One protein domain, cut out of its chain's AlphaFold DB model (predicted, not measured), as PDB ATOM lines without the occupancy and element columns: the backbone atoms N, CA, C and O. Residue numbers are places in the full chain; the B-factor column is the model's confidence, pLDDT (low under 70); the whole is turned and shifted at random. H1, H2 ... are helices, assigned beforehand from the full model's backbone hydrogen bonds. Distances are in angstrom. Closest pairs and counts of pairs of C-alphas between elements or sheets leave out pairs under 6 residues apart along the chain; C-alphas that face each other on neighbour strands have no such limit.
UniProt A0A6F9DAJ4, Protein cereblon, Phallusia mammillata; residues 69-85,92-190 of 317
ATOM      1  N   THR A  69     -26.430  99.561 -27.643       67.69
ATOM      2  CA  THR A  69     -25.615 100.375 -26.730       67.69
ATOM      3  C   THR A  69     -24.545 101.206 -27.437       67.69
ATOM      4  O   THR A  69     -24.178 102.257 -26.920       67.69
ATOM      5  N   ASN A  70     -24.067 100.762 -28.601       68.25
ATOM      6  CA  ASN A  70     -23.039 101.445 -29.388       68.25
ATOM      7  C   ASN A  70     -23.639 102.484 -30.342       68.25
ATOM      8  O   ASN A  70     -22.956 103.436 -30.714       68.25
ATOM      9  N   SER A  71     -24.911 102.321 -30.715       67.19
ATOM     10  CA  SER A  71     -25.636 103.247 -31.593       67.19
ATOM     11  C   SER A  71     -26.282 104.424 -30.857       67.19
ATOM     12  O   SER A  71     -26.704 105.380 -31.500       67.19
ATOM     13  N   ILE A  72     -26.373 104.376 -29.525       69.00
ATOM     14  CA  ILE A  72     -26.906 105.478 -28.718       69.00
ATOM     15  C   ILE A  72     -25.751 106.409 -28.352       69.00
ATOM     16  O   ILE A  72     -24.826 106.021 -27.629       69.00
ATOM     17  N   GLU A  73     -25.803 107.652 -28.831       61.44
ATOM     18  CA  GLU A  73     -24.842 108.674 -28.429       61.44
ATOM     19  C   GLU A  73     -24.940 108.912 -26.920       61.44
ATOM     20  O   GLU A  73     -25.946 109.371 -26.383       61.44
ATOM     21  N   THR A  74     -23.871 108.559 -26.214       63.25
ATOM     22  CA  THR A  74     -23.723 108.824 -24.788       63.25
ATOM     23  C   THR A  74     -22.573 109.794 -24.557       63.25
ATOM     24  O   THR A  74     -21.626 109.865 -25.344       63.25
ATOM     25  N   CYS A  75     -22.640 110.534 -23.448       62.31
ATOM     26  CA  CYS A  75     -21.554 111.397 -22.983       62.31
ATOM     27  C   CYS A  75     -20.217 110.623 -22.934       62.31
ATOM     28  O   CYS A  75     -20.188 109.454 -22.540       62.31
ATOM     29  N   HIS A  76     -19.097 111.282 -23.262       61.81
ATOM     30  CA  HIS A  76     -17.743 110.698 -23.279       61.81
ATOM     31  C   HIS A  76     -17.387 109.886 -22.016       61.81
ATOM     32  O   HIS A  76     -16.723 108.853 -22.105       61.81
ATOM     33  N   ARG A  77     -17.882 110.297 -20.839       59.72
ATOM     34  CA  ARG A  77     -17.684 109.588 -19.561       59.72
ATOM     35  C   ARG A  77     -18.404 108.236 -19.504       59.72
ATOM     36  O   ARG A  77     -17.893 107.292 -18.906       59.72
ATOM     37  N   CYS A  78     -19.575 108.135 -20.127       60.22
ATOM     38  CA  CYS A  78     -20.306 106.880 -20.266       60.22
ATOM     39  C   CYS A  78     -19.602 105.965 -21.272       60.22
ATOM     40  O   CYS A  78     -19.384 104.807 -20.934       60.22
ATOM     41  N   LYS A  79     -19.131 106.487 -22.419       59.94
ATOM     42  CA  LYS A  79     -18.323 105.725 -23.394       59.94
ATOM     43  C   LYS A  79     -17.071 105.091 -22.778       59.94
ATOM     44  O   LYS A  79     -16.822 103.914 -23.008       59.94
ATOM     45  N   ALA A  80     -16.341 105.803 -21.918       58.19
ATOM     46  CA  ALA A  80     -15.159 105.258 -21.239       58.19
ATOM     47  C   ALA A  80     -15.452 104.022 -20.353       58.19
ATOM     48  O   ALA A  80     -14.585 103.170 -20.185       58.19
ATOM     49  N   GLN A  81     -16.676 103.878 -19.826       57.25
ATOM     50  CA  GLN A  81     -17.102 102.692 -19.061       57.25
ATOM     51  C   GLN A  81     -17.581 101.530 -19.956       57.25
ATOM     52  O   GLN A  81     -17.708 100.406 -19.469       57.25
ATOM     53  N   LEU A  82     -17.849 101.796 -21.243       55.56
ATOM     54  CA  LEU A  82     -18.284 100.820 -22.253       55.56
ATOM     55  C   LEU A  82     -17.105 100.123 -22.944       55.56
ATOM     56  O   LEU A  82     -17.226  98.967 -23.326       55.56
ATOM     57  N   ILE A  83     -15.967 100.812 -23.071       52.38
ATOM     58  CA  ILE A  83     -14.800 100.385 -23.869       52.38
ATOM     59  C   ILE A  83     -13.963  99.292 -23.182       52.38
ATOM     60  O   ILE A  83     -13.090  98.687 -23.801       52.38
ATOM     61  N   GLY A  84     -14.233  98.971 -21.914       55.50
ATOM     62  CA  GLY A  84     -13.634  97.787 -21.313       55.50
ATOM     63  C   GLY A  84     -14.110  96.554 -22.079       55.50
ATOM     64  O   GLY A  84     -15.272  96.171 -21.927       55.50
ATOM     65  N   GLY A  85     -13.231  95.923 -22.860       57.47
ATOM     66  CA  GLY A  85     -13.529  94.652 -23.514       57.47
ATOM     67  C   GLY A  85     -14.050  93.637 -22.496       57.47
ATOM     68  O   GLY A  85     -13.639  93.634 -21.326       57.47
ATOM     69  N   LEU A  92     -21.791  82.890 -19.548       86.88
ATOM     70  CA  LEU A  92     -22.928  83.662 -20.074       86.88
ATOM     71  C   LEU A  92     -23.514  84.606 -19.021       86.88
ATOM     72  O   LEU A  92     -23.783  85.773 -19.317       86.88
ATOM     73  N   HIS A  93     -23.651  84.136 -17.778       87.12
ATOM     74  CA  HIS A  93     -24.211  84.937 -16.688       87.12
ATOM     75  C   HIS A  93     -23.418  86.231 -16.429       87.12
ATOM     76  O   HIS A  93     -23.992  87.315 -16.288       87.12
ATOM     77  N   HIS A  94     -22.086  86.144 -16.409       86.56
ATOM     78  CA  HIS A  94     -21.217  87.296 -16.162       86.56
ATOM     79  C   HIS A  94     -21.240  88.289 -17.329       86.56
ATOM     80  O   HIS A  94     -21.315  89.502 -17.098       86.56
ATOM     81  N   LYS A  95     -21.239  87.784 -18.571       85.69
ATOM     82  CA  LYS A  95     -21.387  88.606 -19.782       85.69
ATOM     83  C   LYS A  95     -22.694  89.396 -19.755       85.69
ATOM     84  O   LYS A  95     -22.670  90.623 -19.869       85.69
ATOM     85  N   PHE A  96     -23.813  88.721 -19.481       88.69
ATOM     86  CA  PHE A  96     -25.120  89.362 -19.343       88.69
ATOM     87  C   PHE A  96     -25.131  90.431 -18.244       88.69
ATOM     88  O   PHE A  96     -25.560  91.555 -18.494       88.69
ATOM     89  N   LYS A  97     -24.639  90.133 -17.034       88.19
ATOM     90  CA  LYS A  97     -24.671  91.089 -15.911       88.19
ATOM     91  C   LYS A  97     -23.939  92.393 -16.243       88.19
ATOM     92  O   LYS A  97     -24.443  93.477 -15.934       88.19
ATOM     93  N   ARG A  98     -22.775  92.294 -16.891       84.75
ATOM     94  CA  ARG A  98     -21.987  93.453 -17.333       84.75
ATOM     95  C   ARG A  98     -22.722  94.247 -18.412       84.75
ATOM     96  O   ARG A  98     -22.903  95.453 -18.247       84.75
ATOM     97  N   HIS A  99     -23.191  93.569 -19.459       84.12
ATOM     98  CA  HIS A  99     -23.879  94.210 -20.579       84.12
ATOM     99  C   HIS A  99     -25.213  94.850 -20.148       84.12
ATOM    100  O   HIS A  99     -25.509  95.989 -20.492       84.12
ATOM    101  N   ASN A 100     -25.988  94.196 -19.281       87.25
ATOM    102  CA  ASN A 100     -27.273  94.709 -18.803       87.25
ATOM    103  C   ASN A 100     -27.134  95.976 -17.935       87.25
ATOM    104  O   ASN A 100     -28.017  96.833 -17.963       87.25
ATOM    105  N   LYS A 101     -26.031  96.146 -17.187       85.81
ATOM    106  CA  LYS A 101     -25.756  97.396 -16.444       85.81
ATOM    107  C   LYS A 101     -25.592  98.583 -17.395       85.81
ATOM    108  O   LYS A 101     -26.093  99.673 -17.125       85.81
ATOM    109  N   VAL A 102     -24.883  98.348 -18.491       82.50
ATOM    110  CA  VAL A 102     -24.653  99.306 -19.569       82.50
ATOM    111  C   VAL A 102     -25.960  99.621 -20.295       82.50
ATOM    112  O   VAL A 102     -26.368 100.779 -20.338       82.50
ATOM    113  N   LEU A 103     -26.661  98.584 -20.753       86.06
ATOM    114  CA  LEU A 103     -27.908  98.686 -21.502       86.06
ATOM    115  C   LEU A 103     -28.981  99.452 -20.727       86.06
ATOM    116  O   LEU A 103     -29.644 100.317 -21.290       86.06
ATOM    117  N   ARG A 104     -29.122  99.214 -19.414       87.44
ATOM    118  CA  ARG A 104     -30.058  99.976 -18.568       87.44
ATOM    119  C   ARG A 104     -29.790 101.478 -18.601       87.44
ATOM    120  O   ARG A 104     -30.740 102.250 -18.641       87.44
ATOM    121  N   ARG A 105     -28.518 101.884 -18.590       84.00
ATOM    122  CA  ARG A 105     -28.138 103.300 -18.599       84.00
ATOM    123  C   ARG A 105     -28.384 103.937 -19.959       84.00
ATOM    124  O   ARG A 105     -28.974 105.007 -20.011       84.00
ATOM    125  N   THR A 106     -27.966 103.280 -21.040       82.00
ATOM    126  CA  THR A 106     -28.139 103.809 -22.402       82.00
ATOM    127  C   THR A 106     -29.609 103.886 -22.808       82.00
ATOM    128  O   THR A 106     -30.004 104.818 -23.497       82.00
ATOM    129  N   SER A 107     -30.444 102.960 -22.321       86.88
ATOM    130  CA  SER A 107     -31.885 102.940 -22.610       86.88
ATOM    131  C   SER A 107     -32.618 104.193 -22.123       86.88
ATOM    132  O   SER A 107     -33.616 104.569 -22.731       86.88
ATOM    133  N   MET A 108     -32.127 104.856 -21.065       85.31
ATOM    134  CA  MET A 108     -32.727 106.096 -20.539       85.31
ATOM    135  C   MET A 108     -32.673 107.251 -21.546       85.31
ATOM    136  O   MET A 108     -33.469 108.176 -21.448       85.31
ATOM    137  N   SER A 109     -31.761 107.185 -22.518       84.31
ATOM    138  CA  SER A 109     -31.628 108.168 -23.597       84.31
ATOM    139  C   SER A 109     -32.469 107.822 -24.832       84.31
ATOM    140  O   SER A 109     -32.282 108.418 -25.887       84.31
ATOM    141  N   THR A 110     -33.361 106.834 -24.741       87.12
ATOM    142  CA  THR A 110     -34.195 106.375 -25.860       87.12
ATOM    143  C   THR A 110     -35.674 106.441 -25.505       87.12
ATOM    144  O   THR A 110     -36.037 106.488 -24.334       87.12
ATOM    145  N   ALA A 111     -36.542 106.353 -26.513       91.88
ATOM    146  CA  ALA A 111     -37.990 106.262 -26.309       91.88
ATOM    147  C   ALA A 111     -38.450 104.931 -25.676       91.88
ATOM    148  O   ALA A 111     -39.602 104.815 -25.265       91.88
ATOM    149  N   TRP A 112     -37.580 103.915 -25.610       90.62
ATOM    150  CA  TRP A 112     -37.948 102.570 -25.178       90.62
ATOM    151  C   TRP A 112     -37.320 102.208 -23.828       90.62
ATOM    152  O   TRP A 112     -36.124 102.425 -23.616       90.62
ATOM    153  N   PRO A 113     -38.082 101.588 -22.911       92.94
ATOM    154  CA  PRO A 113     -37.552 101.156 -21.624       92.94
ATOM    155  C   PRO A 113     -36.523 100.028 -21.788       92.94
ATOM    156  O   PRO A 113     -36.549  99.257 -22.747       92.94
ATOM    157  N   ALA A 114     -35.649  99.863 -20.792       90.75
ATOM    158  CA  ALA A 114     -34.539  98.904 -20.842       90.75
ATOM    159  C   ALA A 114     -34.953  97.445 -21.102       90.75
ATOM    160  O   ALA A 114     -34.165  96.662 -21.629       90.75
ATOM    161  N   TRP A 115     -36.173  97.049 -20.734       93.62
ATOM    162  CA  TRP A 115     -36.652  95.695 -21.009       93.62
ATOM    163  C   TRP A 115     -36.888  95.448 -22.506       93.62
ATOM    164  O   TRP A 115     -36.662  94.326 -22.946       93.62
ATOM    165  N   VAL A 116     -37.256  96.472 -23.292       93.19
ATOM    166  CA  VAL A 116     -37.425  96.357 -24.752       93.19
ATOM    167  C   VAL A 116     -36.074  96.100 -25.399       93.19
ATOM    168  O   VAL A 116     -35.924  95.135 -26.140       93.19
ATOM    169  N   HIS A 117     -35.061  96.896 -25.052       90.62
ATOM    170  CA  HIS A 117     -33.688  96.705 -25.532       90.62
ATOM    171  C   HIS A 117     -33.144  95.324 -25.167       90.62
ATOM    172  O   HIS A 117     -32.553  94.643 -26.003       90.62
ATOM    173  N   ARG A 118     -33.422  94.853 -23.944       92.44
ATOM    174  CA  ARG A 118     -33.024  93.515 -23.489       92.44
ATOM    175  C   ARG A 118     -33.598  92.397 -24.367       92.44
ATOM    176  O   ARG A 118     -32.925  91.392 -24.552       92.44
ATOM    177  N   MET A 119     -34.789  92.557 -24.951       93.56
ATOM    178  CA  MET A 119     -35.369  91.551 -25.859       93.56
ATOM    179  C   MET A 119     -34.551  91.329 -27.143       93.56
ATOM    180  O   MET A 119     -34.805  90.352 -27.849       93.56
ATOM    181  N   TYR A 120     -33.601  92.218 -27.444       92.50
ATOM    182  CA  TYR A 120     -32.702  92.149 -28.597       92.50
ATOM    183  C   TYR A 120     -31.224  92.002 -28.197       92.50
ATOM    184  O   TYR A 120     -30.377  91.850 -29.073       92.50
ATOM    185  N   ASP A 121     -30.903  92.010 -26.897       90.69
ATOM    186  CA  ASP A 121     -29.538  91.805 -26.405       90.69
ATOM    187  C   ASP A 121     -29.111  90.345 -26.591       90.69
ATOM    188  O   ASP A 121     -29.726  89.418 -26.056       90.69
ATOM    189  N   VAL A 122     -28.018  90.140 -27.326       92.06
ATOM    190  CA  VAL A 122     -27.450  88.817 -27.608       92.06
ATOM    191  C   VAL A 122     -27.080  88.091 -26.315       92.06
ATOM    192  O   VAL A 122     -27.336  86.893 -26.197       92.06
ATOM    193  N   ASN A 123     -26.514  88.792 -25.329       91.44
ATOM    194  CA  ASN A 123     -26.066  88.162 -24.085       91.44
ATOM    195  C   ASN A 123     -27.250  87.640 -23.270       91.44
ATOM    196  O   ASN A 123     -27.230  86.497 -22.809       91.44
ATOM    197  N   PHE A 124     -28.303  88.449 -23.140       93.56
ATOM    198  CA  PHE A 124     -29.560  88.032 -22.537       93.56
ATOM    199  C   PHE A 124     -30.190  86.855 -23.279       93.56
ATOM    200  O   PHE A 124     -30.554  85.871 -22.640       93.56
ATOM    201  N   LEU A 125     -30.314  86.935 -24.608       96.06
ATOM    202  CA  LEU A 125     -30.956  85.887 -25.402       96.06
ATOM    203  C   LEU A 125     -30.219  84.553 -25.268       96.06
ATOM    204  O   LEU A 125     -30.858  83.535 -25.018       96.06
ATOM    205  N   LYS A 126     -28.885  84.553 -25.364       95.25
ATOM    206  CA  LYS A 126     -28.069  83.344 -25.184       95.25
ATOM    207  C   LYS A 126     -28.218  82.758 -23.784       95.25
ATOM    208  O   LYS A 126     -28.420  81.554 -23.662       95.25
ATOM    209  N   LEU A 127     -28.160  83.595 -22.743       94.38
ATOM    210  CA  LEU A 127     -28.344  83.145 -21.361       94.38
ATOM    211  C   LEU A 127     -29.741  82.549 -21.152       94.38
ATOM    212  O   LEU A 127     -29.854  81.450 -20.623       94.38
ATOM    213  N   ALA A 128     -30.787  83.245 -21.603       95.81
ATOM    214  CA  ALA A 128     -32.164  82.786 -21.471       95.81
ATOM    215  C   ALA A 128     -32.383  81.449 -22.192       95.81
ATOM    216  O   ALA A 128     -32.926  80.527 -21.600       95.81
ATOM    217  N   ILE A 129     -31.904  81.316 -23.434       95.75
ATOM    218  CA  ILE A 129     -31.984  80.063 -24.199       95.75
ATOM    219  C   ILE A 129     -31.234  78.937 -23.488       95.75
ATOM    220  O   ILE A 129     -31.765  77.838 -23.366       95.75
ATOM    221  N   PHE A 130     -30.020  79.201 -22.999       93.56
ATOM    222  CA  PHE A 130     -29.246  78.204 -22.264       93.56
ATOM    223  C   PHE A 130     -29.980  77.725 -21.005       93.56
ATOM    224  O   PHE A 130     -30.005  76.527 -20.733       93.56
ATOM    225  N   THR A 131     -30.620  78.636 -20.264       92.38
ATOM    226  CA  THR A 131     -31.440  78.279 -19.100       92.38
ATOM    227  C   THR A 131     -32.588  77.345 -19.479       92.38
ATOM    228  O   THR A 131     -32.731  76.310 -18.838       92.38
ATOM    229  N   GLU A 132     -33.340  77.648 -20.544       92.12
ATOM    230  CA  GLU A 132     -34.427  76.771 -21.016       92.12
ATOM    231  C   GLU A 132     -33.892  75.400 -21.468       92.12
ATOM    232  O   GLU A 132     -34.460  74.366 -21.131       92.12
ATOM    233  N   LEU A 133     -32.773  75.357 -22.201       89.19
ATOM    234  CA  LEU A 133     -32.179  74.100 -22.672       89.19
ATOM    235  C   LEU A 133     -31.679  73.217 -21.528       89.19
ATOM    236  O   LEU A 133     -31.732  71.993 -21.630       89.19
ATOM    237  N   ARG A 134     -31.210  73.808 -20.429       88.62
ATOM    238  CA  ARG A 134     -30.752  73.047 -19.263       88.62
ATOM    239  C   ARG A 134     -31.893  72.301 -18.565       88.62
ATOM    240  O   ARG A 134     -31.645  71.281 -17.929       88.62
ATOM    241  N   GLU A 135     -33.135  72.757 -18.724       83.00
ATOM    242  CA  GLU A 135     -34.311  71.996 -18.282       83.00
ATOM    243  C   GLU A 135     -34.538  70.731 -19.119       83.00
ATOM    244  O   GLU A 135     -35.107  69.762 -18.623       83.00
ATOM    245  N   TRP A 136     -34.093  70.738 -20.379       79.44
ATOM    246  CA  TRP A 136     -34.173  69.589 -21.280       79.44
ATOM    247  C   TRP A 136     -32.996  68.646 -21.080       79.44
ATOM    248  O   TRP A 136     -33.149  67.442 -21.193       79.44
ATOM    249  N   ASN A 137     -31.803  69.177 -20.822       81.75
ATOM    250  CA  ASN A 137     -30.615  68.374 -20.583       81.75
ATOM    251  C   ASN A 137     -29.757  69.011 -19.485       81.75
ATOM    252  O   ASN A 137     -29.016  69.967 -19.715       81.75
ATOM    253  N   GLN A 138     -29.823  68.433 -18.288       80.44
ATOM    254  CA  GLN A 138     -29.118  68.943 -17.111       80.44
ATOM    255  C   GLN A 138     -27.587  68.881 -17.244       80.44
ATOM    256  O   GLN A 138     -26.887  69.611 -16.539       80.44
ATOM    257  N   GLU A 139     -27.067  68.056 -18.158       83.19
ATOM    258  CA  GLU A 139     -25.630  67.877 -18.398       83.19
ATOM    259  C   GLU A 139     -25.013  68.978 -19.276       83.19
ATOM    260  O   GLU A 139     -23.790  69.034 -19.423       83.19
ATOM    261  N   LEU A 140     -25.833  69.865 -19.852       85.19
ATOM    262  CA  LEU A 140     -25.372  71.011 -20.641       85.19
ATOM    263  C   LEU A 140     -24.495  71.950 -19.807       85.19
ATOM    264  O   LEU A 140     -24.895  72.437 -18.745       85.19
ATOM    265  N   LYS A 141     -23.312  72.269 -20.337       86.50
ATOM    266  CA  LYS A 141     -22.359  73.197 -19.715       86.50
ATOM    267  C   LYS A 141     -22.281  74.500 -20.500       86.50
ATOM    268  O   LYS A 141     -22.219  74.494 -21.727       86.50
ATOM    269  N   GLU A 142     -22.173  75.626 -19.790       86.25
ATOM    270  CA  GLU A 142     -21.993  76.945 -20.421       86.25
ATOM    271  C   GLU A 142     -20.727  77.011 -21.287       86.25
ATOM    272  O   GLU A 142     -20.692  77.743 -22.271       86.25
ATOM    273  N   SER A 143     -19.704  76.208 -20.974       82.94
ATOM    274  CA  SER A 143     -18.461  76.128 -21.751       82.94
ATOM    275  C   SER A 143     -18.641  75.569 -23.166       82.94
ATOM    276  O   SER A 143     -17.758  75.751 -23.996       82.94
ATOM    277  N   GLN A 144     -19.756  74.889 -23.450       83.44
ATOM    278  CA  GLN A 144     -20.080  74.385 -24.790       83.44
ATOM    279  C   GLN A 144     -20.732  75.458 -25.674       83.44
ATOM    280  O   GLN A 144     -20.896  75.256 -26.873       83.44
ATOM    281  N   CYS A 145     -21.129  76.594 -25.096       85.25
ATOM    282  CA  CYS A 145     -21.821  77.649 -25.821       85.25
ATOM    283  C   CYS A 145     -20.815  78.495 -26.607       85.25
ATOM    284  O   CYS A 145     -19.970  79.158 -26.003       85.25
ATOM    285  N   SER A 146     -20.945  78.540 -27.940       87.81
ATOM    286  CA  SER A 146     -20.125  79.441 -28.764       87.81
ATOM    287  C   SER A 146     -20.271  80.897 -28.306       87.81
ATOM    288  O   SER A 146     -21.337  81.322 -27.843       87.81
ATOM    289  N   ASN A 147     -19.196  81.679 -28.427       84.81
ATOM    290  CA  ASN A 147     -19.224  83.123 -28.201       84.81
ATOM    291  C   ASN A 147     -20.024  83.842 -29.293       84.81
ATOM    292  O   ASN A 147     -20.779  84.763 -28.970       84.81
ATOM    293  N   GLU A 148     -19.975  83.338 -30.521       90.62
ATOM    294  CA  GLU A 148     -20.647  83.920 -31.675       90.62
ATOM    295  C   GLU A 148     -22.150  83.630 -31.659       90.62
ATOM    296  O   GLU A 148     -22.600  82.498 -31.455       90.62
ATOM    297  N   ALA A 149     -22.960  84.671 -31.873       92.94
ATOM    298  CA  ALA A 149     -24.420  84.562 -31.843       92.94
ATOM    299  C   ALA A 149     -24.947  83.633 -32.948       92.94
ATOM    300  O   ALA A 149     -25.868  82.846 -32.715       92.94
ATOM    301  N   THR A 150     -24.338  83.712 -34.133       94.56
ATOM    302  CA  THR A 150     -24.674  82.900 -35.306       94.56
ATOM    303  C   THR A 150     -24.462  81.420 -35.021       94.56
ATOM    304  O   THR A 150     -25.408  80.639 -35.111       94.56
ATOM    305  N   GLU A 151     -23.255  81.039 -34.599       93.56
ATOM    306  CA  GLU A 151     -22.918  79.649 -34.284       93.56
ATOM    307  C   GLU A 151     -23.782  79.102 -33.151       93.56
ATOM    308  O   GLU A 151     -24.368  78.031 -33.291       93.56
ATOM    309  N   PHE A 152     -23.938  79.867 -32.063       94.50
ATOM    310  CA  PHE A 152     -24.796  79.467 -30.950       94.50
ATOM    311  C   PHE A 152     -26.237  79.223 -31.419       94.50
ATOM    312  O   PHE A 152     -26.837  78.216 -31.061       94.50
ATOM    313  N   SER A 153     -26.791  80.102 -32.261       96.12
ATOM    314  CA  SER A 153     -28.162  79.942 -32.755       96.12
ATOM    315  C   SER A 153     -28.359  78.668 -33.588       96.12
ATOM    316  O   SER A 153     -29.373  77.994 -33.422       96.12
ATOM    317  N   PHE A 154     -27.396  78.297 -34.442       94.31
ATOM    318  CA  PHE A 154     -27.482  77.065 -35.232       94.31
ATOM    319  C   PHE A 154     -27.220  75.817 -34.402       94.31
ATOM    320  O   PHE A 154     -27.938  74.836 -34.569       94.31
ATOM    321  N   TRP A 155     -26.271  75.876 -33.468       92.62
ATOM    322  CA  TRP A 155     -26.030  74.798 -32.515       92.62
ATOM    323  C   TRP A 155     -27.287  74.466 -31.702       92.62
ATOM    324  O   TRP A 155     -27.651  73.303 -31.572       92.62
ATOM    325  N   VAL A 156     -28.031  75.473 -31.234       93.06
ATOM    326  CA  VAL A 156     -29.297  75.211 -30.535       93.06
ATOM    327  C   VAL A 156     -30.320  74.554 -31.461       93.06
ATOM    328  O   VAL A 156     -30.977  73.598 -31.058       93.06
ATOM    329  N   ILE A 157     -30.440  75.000 -32.717       93.00
ATOM    330  CA  ILE A 157     -31.382  74.416 -33.690       93.00
ATOM    331  C   ILE A 157     -31.144  72.915 -33.894       93.00
ATOM    332  O   ILE A 157     -32.119  72.177 -34.062       93.00
ATOM    333  N   THR A 158     -29.895  72.438 -33.841       90.62
ATOM    334  CA  THR A 158     -29.610  71.001 -33.989       90.62
ATOM    335  C   THR A 158     -30.107  70.162 -32.815       90.62
ATOM    336  O   THR A 158     -30.186  68.950 -32.950       90.62
ATOM    337  N   MET A 159     -30.469  70.773 -31.685       88.81
ATOM    338  CA  MET A 159     -30.986  70.087 -30.495       88.81
ATOM    339  C   MET A 159     -32.522  70.111 -30.404       88.81
ATOM    340  O   MET A 159     -33.097  69.444 -29.542       88.81
ATOM    341  N   LEU A 160     -33.203  70.876 -31.270       89.00
ATOM    342  CA  LEU A 160     -34.649  71.093 -31.190       89.00
ATOM    343  C   LEU A 160     -35.431  70.206 -32.171       89.00
ATOM    344  O   LEU A 160     -35.146  70.220 -33.375       89.00
ATOM    345  N   PRO A 161     -36.510  69.534 -31.719       90.38
ATOM    346  CA  PRO A 161     -37.365  68.732 -32.586       90.38
ATOM    347  C   PRO A 161     -38.357  69.592 -33.391       90.38
ATOM    348  O   PRO A 161     -39.549  69.322 -33.418       90.38
ATOM    349  N   ILE A 162     -37.894  70.667 -34.036       90.25
ATOM    350  CA  ILE A 162     -38.733  71.581 -34.831       90.25
ATOM    351  C   ILE A 162     -38.953  71.069 -36.262       90.25
ATOM    352  O   ILE A 162     -38.102  70.384 -36.828       90.25
ATOM    353  N   ARG A 163     -40.092  71.429 -36.868       89.75
ATOM    354  CA  ARG A 163     -40.485  71.016 -38.229       89.75
ATOM    355  C   ARG A 163     -39.576  71.631 -39.298       89.75
ATOM    356  O   ARG A 163     -39.034  72.719 -39.108       89.75
ATOM    357  N   ASP A 164     -39.500  70.978 -40.458       90.31
ATOM    358  CA  ASP A 164     -38.682  71.424 -41.601       90.31
ATOM    359  C   ASP A 164     -39.006  72.851 -42.022       90.31
ATOM    360  O   ASP A 164     -38.104  73.655 -42.228       90.31
ATOM    361  N   GLN A 165     -40.295  73.190 -42.061       89.19
ATOM    362  CA  GLN A 165     -40.761  74.527 -42.407       89.19
ATOM    363  C   GLN A 165     -40.149  75.604 -41.496       89.19
ATOM    364  O   GLN A 165     -39.607  76.598 -41.971       89.19
ATOM    365  N   THR A 166     -40.154  75.364 -40.185       91.25
ATOM    366  CA  THR A 166     -39.559  76.263 -39.188       91.25
ATOM    367  C   THR A 166     -38.036  76.324 -39.322       91.25
ATOM    368  O   THR A 166     -37.452  77.397 -39.186       91.25
ATOM    369  N   ARG A 167     -37.371  75.203 -39.639       92.19
ATOM    370  CA  ARG A 167     -35.917  75.186 -39.888       92.19
ATOM    371  C   ARG A 167     -35.548  75.981 -41.138       92.19
ATOM    372  O   ARG A 167     -34.585  76.738 -41.098       92.19
ATOM    373  N   LEU A 168     -36.325  75.863 -42.214       90.75
ATOM    374  CA  LEU A 168     -36.143  76.643 -43.442       90.75
ATOM    375  C   LEU A 168     -36.352  78.143 -43.194       90.75
ATOM    376  O   LEU A 168     -35.576  78.962 -43.685       90.75
ATOM    377  N   GLU A 169     -37.345  78.517 -42.384       91.69
ATOM    378  CA  GLU A 169     -37.543  79.906 -41.952       91.69
ATOM    379  C   GLU A 169     -36.346  80.432 -41.154       91.69
ATOM    380  O   GLU A 169     -35.847  81.519 -41.440       91.69
ATOM    381  N   MET A 170     -35.817  79.646 -40.211       93.44
ATOM    382  CA  MET A 170     -34.628  80.018 -39.436       93.44
ATOM    383  C   MET A 170     -33.353  80.103 -40.287       93.44
ATOM    384  O   MET A 170     -32.512  80.969 -40.033       93.44
ATOM    385  N   LEU A 171     -33.214  79.238 -41.298       92.12
ATOM    386  CA  LEU A 171     -32.125  79.281 -42.280       92.12
ATOM    387  C   LEU A 171     -32.182  80.540 -43.148       92.12
ATOM    388  O   LEU A 171     -31.136  81.030 -43.572       92.12
ATOM    389  N   ARG A 172     -33.377  81.080 -43.395       91.19
ATOM    390  CA  ARG A 172     -33.568  82.319 -44.156       91.19
ATOM    391  C   ARG A 172     -33.198  83.573 -43.361       91.19
ATOM    392  O   ARG A 172     -32.812  84.564 -43.970       91.19
ATOM    393  N   LEU A 173     -33.331  83.562 -42.034       93.44
ATOM    394  CA  LEU A 173     -33.022  84.734 -41.211       93.44
ATOM    395  C   LEU A 173     -31.550  85.131 -41.371       93.44
ATOM    396  O   LEU A 173     -30.660  84.312 -41.160       93.44
ATOM    397  N   GLU A 174     -31.304  86.401 -41.692       94.25
ATOM    398  CA  GLU A 174     -29.960  86.989 -41.809       94.25
ATOM    399  C   GLU A 174     -29.516  87.675 -40.509       94.25
ATOM    400  O   GLU A 174     -28.487  88.330 -40.464       94.25
ATOM    401  N   SER A 175     -30.285  87.548 -39.427       94.50
ATOM    402  CA  SER A 175     -29.932  88.095 -38.119       94.50
ATOM    403  C   SER A 175     -29.952  86.994 -37.070       94.50
ATOM    404  O   SER A 175     -31.013  86.438 -36.762       94.50
ATOM    405  N   ALA A 176     -28.795  86.737 -36.458       95.19
ATOM    406  CA  ALA A 176     -28.695  85.853 -35.305       95.19
ATOM    407  C   ALA A 176     -29.661  86.280 -34.189       95.19
ATOM    408  O   ALA A 176     -30.324  85.433 -33.605       95.19
ATOM    409  N   VAL A 177     -29.833  87.584 -33.940       95.19
ATOM    410  CA  VAL A 177     -30.764  88.100 -32.917       95.19
ATOM    411  C   VAL A 177     -32.203  87.670 -33.204       95.19
ATOM    412  O   VAL A 177     -32.890  87.173 -32.312       95.19
ATOM    413  N   GLN A 178     -32.669  87.813 -34.448       96.00
ATOM    414  CA  GLN A 178     -34.010  87.359 -34.831       96.00
ATOM    415  C   GLN A 178     -34.152  85.841 -34.660       96.00
ATOM    416  O   GLN A 178     -35.153  85.378 -34.110       96.00
ATOM    417  N   ARG A 179     -33.126  85.078 -35.063       97.25
ATOM    418  CA  ARG A 179     -33.092  83.617 -34.921       97.25
ATOM    419  C   ARG A 179     -33.148  83.196 -33.449       97.25
ATOM    420  O   ARG A 179     -33.973  82.365 -33.089       97.25
ATOM    421  N   LEU A 180     -32.359  83.831 -32.581       97.25
ATOM    422  CA  LEU A 180     -32.344  83.597 -31.133       97.25
ATOM    423  C   LEU A 180     -33.690  83.929 -30.479       97.25
ATOM    424  O   LEU A 180     -34.192  83.150 -29.676       97.25
ATOM    425  N   ARG A 181     -34.325  85.047 -30.848       97.31
ATOM    426  CA  ARG A 181     -35.665  85.396 -30.344       97.31
ATOM    427  C   ARG A 181     -36.708  84.350 -30.735       97.31
ATOM    428  O   ARG A 181     -37.535  83.973 -29.907       97.31
ATOM    429  N   MET A 182     -36.653  83.865 -31.974       96.88
ATOM    430  CA  MET A 182     -37.537  82.806 -32.460       96.88
ATOM    431  C   MET A 182     -37.309  81.491 -31.701       96.88
ATOM    432  O   MET A 182     -38.276  80.872 -31.258       96.88
ATOM    433  N   ILE A 183     -36.045  81.104 -31.494       96.56
ATOM    434  CA  ILE A 183     -35.648  79.937 -30.690       96.56
ATOM    435  C   ILE A 183     -36.198  80.046 -29.265       96.56
ATOM    436  O   ILE A 183     -36.867  79.129 -28.796       96.56
ATOM    437  N   LEU A 184     -35.974  81.178 -28.590       96.31
ATOM    438  CA  LEU A 184     -36.425  81.390 -27.216       96.31
ATOM    439  C   LEU A 184     -37.953  81.311 -27.094       96.31
ATOM    440  O   LEU A 184     -38.472  80.717 -26.151       96.31
ATOM    441  N   ASN A 185     -38.680  81.881 -28.056       95.00
ATOM    442  CA  ASN A 185     -40.136  81.790 -28.090       95.00
ATOM    443  C   ASN A 185     -40.619  80.338 -28.239       95.00
ATOM    444  O   ASN A 185     -41.566  79.942 -27.567       95.00
ATOM    445  N   ILE A 186     -39.967  79.539 -29.092       92.56
ATOM    446  CA  ILE A 186     -40.295  78.116 -29.255       92.56
ATOM    447  C   ILE A 186     -40.034  77.351 -27.959       92.56
ATOM    448  O   ILE A 186     -40.922  76.639 -27.506       92.56
ATOM    449  N   LEU A 187     -38.861  77.538 -27.350       91.94
ATOM    450  CA  LEU A 187     -38.475  76.851 -26.115       91.94
ATOM    451  C   LEU A 187     -39.450  77.115 -24.963       91.94
ATOM    452  O   LEU A 187     -39.812  76.188 -24.244       91.94
ATOM    453  N   ARG A 188     -39.911  78.361 -24.822       91.62
ATOM    454  CA  ARG A 188     -40.825  78.752 -23.743       91.62
ATOM    455  C   ARG A 188     -42.258  78.301 -23.955       91.62
ATOM    456  O   ARG A 188     -42.912  77.907 -22.999       91.62
ATOM    457  N   LYS A 189     -42.761  78.397 -25.187       89.56
ATOM    458  CA  LYS A 189     -44.166  78.086 -25.476       89.56
ATOM    459  C   LYS A 189     -44.409  76.602 -25.699       89.56
ATOM    460  O   LYS A 189     -45.489  76.118 -25.398       89.56
ATOM    461  N   ARG A 190     -43.433  75.878 -26.258       86.94
ATOM    462  CA  ARG A 190     -43.643  74.520 -26.771       86.94
ATOM    463  C   ARG A 190     -42.893  73.488 -25.949       86.94
ATOM    464  O   ARG A 190     -41.768  73.109 -26.268       86.94
TER     465      ARG A 190
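AT A GLANCE: This is residues 69 to 85 and 92 to 190 of the 317 residues of the protein "Protein cereblon" of Phallusia mammillata (UniProt A0A6F9DAJ4). Helices H4, H5 and H7 pack as a triangle, running the same way, with H6 running back loosely beside H5 and H7. From the first residues of H4, H2 reaches toward the other end of the elongated outline, where H3 packs on its residues 100 to 107 and H1 lies loosely near it. The printed part has 116 residues with seven named helices, H1 to H7 in chain order, and no named strand: all helix. It is only just compact, close to loose, with a radius of gyration of the C-alphas of 15.6 A and spans of 47 by 29 by 22 A.

IN THESE COORDINATES: H1 is residues 76 to 82, from C-alpha 76 at (-17.743, 110.698, -23.279). H2, residues 92 to 107, is 21.4 A long with a kink of 27 degrees near residue 99. H3 is residues 114 to 118, and H4, residues 122 to 136, is 21.3 A long. H5 is residues 149 to 157, H6 residues 164 to 172. H7, residues 176 to 189, is 19.9 A long and ends at C-alpha 189 at (-44.166, 78.086, -25.476).

HOW THE PARTS SIT: H4, the hub, touches H7, closest C-alphas Ile 129 and Leu 184 at 5.5 A. H4 touches H2 with residues 123 to 127 alone, closest C-alphas Phe 96 and Asn 123 at 5.0 A, at a steep tilt of 40 degrees, opposite ways. H5 touches H7, closest C-alphas Thr 150 and Ala 176 at 5.0 A. H4 and H6 are apart. Every O i to N i+4 pair is within hydrogen-bond range in H3, H5, H6 and H7; in H1 2 of 3, H2 10 of 12, H4 9 of 11.

THE WHOLE: The C-alphas farthest apart, Arg 77 and Asp 164, are 48.8 A apart. Residues 86 to 91 are not printed; C-alphas 85 and 92 are 14.9 A apart across this cut. The link H4 to H5 is long. Residues 69 to 85 have pLDDT under 70.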